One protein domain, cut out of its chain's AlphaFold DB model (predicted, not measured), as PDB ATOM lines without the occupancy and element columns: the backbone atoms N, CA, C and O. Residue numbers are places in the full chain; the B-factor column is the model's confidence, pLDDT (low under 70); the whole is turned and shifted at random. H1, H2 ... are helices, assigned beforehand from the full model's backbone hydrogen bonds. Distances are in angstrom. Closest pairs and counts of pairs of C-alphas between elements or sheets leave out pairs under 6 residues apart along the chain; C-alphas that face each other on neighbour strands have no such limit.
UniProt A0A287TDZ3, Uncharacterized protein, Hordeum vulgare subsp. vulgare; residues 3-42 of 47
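AT A GLANCE: This is residues 3 to 42 of the 47 residues of an uncharacterized protein of Hordeum vulgare subsp. vulgare (UniProt A0A287TDZ3). One long helix, H2, makes the length of the domain, and a short helix, H1, folds back beside its first part at the end of a link, residues 9 to 14, so that the two look like a hook. H1 does not reach H2, and the space between them is open. The printed part has 40 residues with two named helices, H1 then H2, and no named strand; the class is all helix. It is only just extended, close to loose, with a radius of gyration of the C-alphas of 13.9 A, and spans 43 by 20 by 5 A.

IN THESE COORDINATES: H1 is residues 3 to 8, starting at C-alpha 3 (32.810, -24.548, -8.763). H2 is residues 15 to 41, 38.6 A long, from C-alpha 15 (36.169, -5.092, -2.066) to C-alpha 41 (46.627, -38.076, 15.028).

HOW THE PARTS SIT: H1 and H2 are apart, with no C-alpha of one within 8 A of the other. A short link joins them. In both, every O i to N i+4 pair is within hydrogen-bond range.

THE WHOLE: The C-alphas farthest apart, Thr 13 and Gly 42, are 43.3 A from each other. The printed part has no cut. Residues 3, 5 to 6, 9 and 40 to 42 are under 70 in pLDDT.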
ATOM      1  N   ARG A   3      32.719 -25.215  -7.453       66.31
ATOM      2  CA  ARG A   3      32.810 -24.548  -8.763       66.31
ATOM      3  C   ARG A   3      31.612 -23.643  -9.118       66.31
ATOM      4  O   ARG A   3      31.796 -22.628  -9.778       66.31
ATOM      5  N   GLN A   4      30.393 -23.985  -8.693       73.38
ATOM      6  CA  GLN A   4      29.195 -23.158  -8.911       73.38
ATOM      7  C   GLN A   4      29.132 -21.943  -7.970       73.38
ATOM      8  O   GLN A   4      28.634 -20.902  -8.380       73.38
ATOM      9  N   GLN A   5      29.651 -22.042  -6.741       68.50
ATOM     10  CA  GLN A   5      29.744 -20.901  -5.816       68.50
ATOM     11  C   GLN A   5      30.787 -19.890  -6.291       68.50
ATOM     12  O   GLN A   5      30.515 -18.694  -6.290       68.50
ATOM     13  N   PHE A   6      31.932 -20.362  -6.791       67.38
ATOM     14  CA  PHE A   6      32.920 -19.486  -7.425       67.38
ATOM     15  C   PHE A   6      32.363 -18.802  -8.680       67.38
ATOM     16  O   PHE A   6      32.553 -17.605  -8.852       67.38
ATOM     17  N   LYS A   7      31.595 -19.520  -9.513       71.56
ATOM     18  CA  LYS A   7      30.906 -18.913 -10.663       71.56
ATOM     19  C   LYS A   7      29.852 -17.873 -10.265       71.56
ATOM     20  O   LYS A   7      29.714 -16.879 -10.965       71.56
ATOM     21  N   LYS A   8      29.120 -18.073  -9.161       75.38
ATOM     22  CA  LYS A   8      28.094 -17.123  -8.685       75.38
ATOM     23  C   LYS A   8      28.674 -15.785  -8.228       75.38
ATOM     24  O   LYS A   8      28.030 -14.765  -8.418       75.38
ATOM     25  N   ASN A   9      29.881 -15.794  -7.671       69.88
ATOM     26  CA  ASN A   9      30.555 -14.589  -7.186       69.88
ATOM     27  C   ASN A   9      31.616 -14.063  -8.173       69.88
ATOM     28  O   ASN A   9      32.436 -13.228  -7.817       69.88
ATOM     29  N   MET A  10      31.619 -14.560  -9.415       75.25
ATOM     30  CA  MET A  10      32.618 -14.224 -10.439       75.25
ATOM     31  C   MET A  10      32.571 -12.752 -10.878       75.25
ATOM     32  O   MET A  10      33.569 -12.229 -11.360       75.25
ATOM     33  N   HIS A  11      31.420 -12.099 -10.714       82.75
ATOM     34  CA  HIS A  11      31.211 -10.685 -11.038       82.75
ATOM     35  C   HIS A  11      31.116  -9.801  -9.791       82.75
ATOM     36  O   HIS A  11      30.667  -8.665  -9.883       82.75
ATOM     37  N   GLU A  12      31.496 -10.323  -8.623       79.56
ATOM     38  CA  GLU A  12      31.539  -9.518  -7.412       79.56
ATOM     39  C   GLU A  12      32.711  -8.536  -7.501       79.56
ATOM     40  O   GLU A  12      33.854  -8.950  -7.693       79.56
ATOM     41  N   THR A  13      32.424  -7.242  -7.393       84.81
ATOM     42  CA  THR A  13      33.427  -6.164  -7.472       84.81
ATOM     43  C   THR A  13      33.560  -5.391  -6.168       84.81
ATOM     44  O   THR A  13      34.440  -4.541  -6.060       84.81
ATOM     45  N   ASP A  14      32.697  -5.663  -5.187       89.75
ATOM     46  CA  ASP A  14      32.754  -5.027  -3.878       89.75
ATOM     47  C   ASP A  14      33.974  -5.549  -3.086       89.75
ATOM     48  O   ASP A  14      34.035  -6.744  -2.759       89.75
ATOM     49  N   PRO A  15      34.957  -4.685  -2.766       87.81
ATOM     50  CA  PRO A  15      36.169  -5.092  -2.066       87.81
ATOM     51  C   PRO A  15      35.893  -5.657  -0.668       87.81
ATOM     52  O   PRO A  15      36.567  -6.608  -0.267       87.81
ATOM     53  N   GLU A  16      34.896  -5.143   0.061       91.44
ATOM     54  CA  GLU A  16      34.578  -5.630   1.410       91.44
ATOM     55  C   GLU A  16      33.979  -7.034   1.357       91.44
ATOM     56  O   GLU A  16      34.349  -7.923   2.130       91.44
ATOM     57  N   LYS A  17      33.090  -7.268   0.392       87.56
ATOM     58  CA  LYS A  17      32.462  -8.574   0.193       87.56
ATOM     59  C   LYS A  17      33.466  -9.620  -0.277       87.56
ATOM     60  O   LYS A  17      33.459 -10.740   0.238       87.56
ATOM     61  N   ILE A  18      34.374  -9.257  -1.186       86.50
ATOM     62  CA  ILE A  18      35.480 -10.125  -1.615       86.50
ATOM     63  C   ILE A  18      36.376 -10.475  -0.425       86.50
ATOM     64  O   ILE A  18      36.749 -11.640  -0.267       86.50
ATOM     65  N   GLN A  19      36.719  -9.495   0.414       87.12
ATOM     66  CA  GLN A  19      37.565  -9.729   1.582       87.12
ATOM     67  C   GLN A  19      36.886 -10.678   2.573       87.12
ATOM     68  O   GLN A  19      37.473 -11.687   2.955       87.12
ATOM     69  N   LYS A  20      35.610 -10.440   2.885       90.75
ATOM     70  CA  LYS A  20      34.824 -11.318   3.758       90.75
ATOM     71  C   LYS A  20      34.760 -12.753   3.234       90.75
ATOM     72  O   LYS A  20      34.961 -13.700   3.987       90.75
ATOM     73  N   MET A  21      34.535 -12.926   1.933       87.56
ATOM     74  CA  MET A  21      34.515 -14.251   1.313       87.56
ATOM     75  C   MET A  21      35.863 -14.977   1.405       87.56
ATOM     76  O   MET A  21      35.887 -16.198   1.579       87.56
ATOM     77  N   LYS A  22      36.981 -14.252   1.277       87.44
ATOM     78  CA  LYS A  22      38.325 -14.817   1.469       87.44
ATOM     79  C   LYS A  22      38.536 -15.251   2.916       87.44
ATOM     80  O   LYS A  22      39.016 -16.360   3.137       87.44
ATOM     81  N   ASP A  23      38.140 -14.418   3.873       91.56
ATOM     82  CA  ASP A  23      38.286 -14.707   5.300       91.56
ATOM     83  C   ASP A  23      37.448 -15.928   5.710       91.56
ATOM     84  O   ASP A  23      37.935 -16.817   6.413       91.56
ATOM     85  N   ASP A  24      36.213 -16.030   5.210       89.69
ATOM     86  CA  ASP A  24      35.332 -17.174   5.454       89.69
ATOM     87  C   ASP A  24      35.899 -18.469   4.847       89.69
ATOM     88  O   ASP A  24      35.881 -19.524   5.488       89.69
ATOM     89  N   ALA A  25      36.470 -18.400   3.638       88.38
ATOM     90  CA  ALA A  25      37.136 -19.541   3.014       88.38
ATOM     91  C   ALA A  25      38.395 -19.968   3.787       88.38
ATOM     92  O   ALA A  25      38.595 -21.162   4.017       88.38
ATOM     93  N   ALA A  26      39.216 -19.012   4.232       89.50
ATOM     94  CA  ALA A  26      40.405 -19.278   5.037       89.50
ATOM     95  C   ALA A  26      40.043 -19.955   6.366       89.50
ATOM     96  O   ALA A  26      40.648 -20.965   6.725       89.50
ATOM     97  N   ARG A  27      39.003 -19.472   7.059       91.00
ATOM     98  CA  ARG A  27      38.479 -20.113   8.277       91.00
ATOM     99  C   ARG A  27      37.980 -21.528   8.012       91.00
ATOM    100  O   ARG A  27      38.290 -22.431   8.781       91.00
ATOM    101  N   GLY A  28      37.244 -21.736   6.919       89.56
ATOM    102  CA  GLY A  28      36.772 -23.063   6.523       89.56
ATOM    103  C   GLY A  28      37.921 -24.050   6.302       89.56
ATOM    104  O   GLY A  28      37.862 -25.179   6.787       89.56
ATOM    105  N   LEU A  29      38.990 -23.607   5.634       89.56
ATOM    106  CA  LEU A  29      40.192 -24.413   5.416       89.56
ATOM    107  C   LEU A  29      40.934 -24.703   6.721       89.56
ATOM    108  O   LEU A  29      41.296 -25.849   6.952       89.56
ATOM    109  N   ILE A  30      41.119 -23.707   7.590       90.31
ATOM    110  CA  ILE A  30      41.780 -23.892   8.889       90.31
ATOM    111  C   ILE A  30      40.997 -24.880   9.756       90.31
ATOM    112  O   ILE A  30      41.585 -25.830  10.265       90.31
ATOM    113  N   ASN A  31      39.676 -24.718   9.866       86.31
ATOM    114  CA  ASN A  31      38.825 -25.643  10.616       86.31
ATOM    115  C   ASN A  31      38.920 -27.066  10.062       86.31
ATOM    116  O   ASN A  31      39.000 -28.026  10.825       86.31
ATOM    117  N   HIS A  32      38.941 -27.208   8.736       86.56
ATOM    118  CA  HIS A  32      39.087 -28.511   8.102       86.56
ATOM    119  C   HIS A  32      40.471 -29.124   8.347       86.56
ATOM    120  O   HIS A  32      40.558 -30.304   8.665       86.56
ATOM    121  N   ILE A  33      41.542 -28.331   8.266       88.38
ATOM    122  CA  ILE A  33      42.910 -28.777   8.555       88.38
ATOM    123  C   ILE A  33      43.041 -29.217  10.012       88.38
ATOM    124  O   ILE A  33      43.651 -30.252  10.264       88.38
ATOM    125  N   ILE A  34      42.472 -28.470  10.963       85.56
ATOM    126  CA  ILE A  34      42.473 -28.838  12.386       85.56
ATOM    127  C   ILE A  34      41.728 -30.160  12.568       85.56
ATOM    128  O   ILE A  34      42.303 -31.108  13.092       85.56
ATOM    129  N   TYR A  35      40.505 -30.262  12.045       85.81
ATOM    130  CA  TYR A  35      39.696 -31.477  12.129       85.81
ATOM    131  C   TYR A  35      40.404 -32.703  11.529       85.81
ATOM    132  O   TYR A  35      40.453 -33.766  12.145       85.81
ATOM    133  N   GLU A  36      40.986 -32.569  10.334       82.94
ATOM    134  CA  GLU A  36      41.735 -33.654   9.697       82.94
ATOM    135  C   GLU A  36      43.038 -33.966  10.447       82.94
ATOM    136  O   GLU A  36      43.401 -35.134  10.561       82.94
ATOM    137  N   SER A  37      43.720 -32.969  11.022       77.69
ATOM    138  CA  SER A  37      44.912 -33.187  11.858       77.69
ATOM    139  C   SER A  37      44.573 -33.955  13.136       77.69
ATOM    140  O   SER A  37      45.290 -34.884  13.507       77.69
ATOM    141  N   GLU A  38      43.459 -33.631  13.790       74.38
ATOM    142  CA  GLU A  38      42.957 -34.344  14.971       74.38
ATOM    143  C   GLU A  38      42.523 -35.774  14.624       74.38
ATOM    144  O   GLU A  38      42.846 -36.731  15.332       74.38
ATOM    145  N   LYS A  39      41.856 -35.950  13.479       74.88
ATOM    146  CA  LYS A  39      41.458 -37.264  12.969       74.88
ATOM    147  C   LYS A  39      42.665 -38.137  12.604       74.88
ATOM    148  O   LYS A  39      42.663 -39.324  12.926       74.88
ATOM    149  N   MET A  40      43.692 -37.571  11.963       66.06
ATOM    150  CA  MET A  40      44.918 -38.288  11.578       66.06
ATOM    151  C   MET A  40      45.803 -38.644  12.775       66.06
ATOM    152  O   MET A  40      46.458 -39.683  12.759       66.06
ATOM    153  N   THR A  41      45.820 -37.818  13.823       64.56
ATOM    154  CA  THR A  41      46.627 -38.076  15.028       64.56
ATOM    155  C   THR A  41      45.972 -39.053  16.008       64.56
ATOM    156  O   THR A  41      46.614 -39.451  16.980       64.56
ATOM    157  N   GLY A  42      44.724 -39.484  15.775       59.78
ATOM    158  CA  GLY A  42      44.057 -40.546  16.543       59.78
ATOM    159  C   GLY A  42      43.814 -40.229  18.025       59.78
ATOM    160  O   GLY A  42      43.268 -41.060  18.754       59.78
TER     161      GLY A  42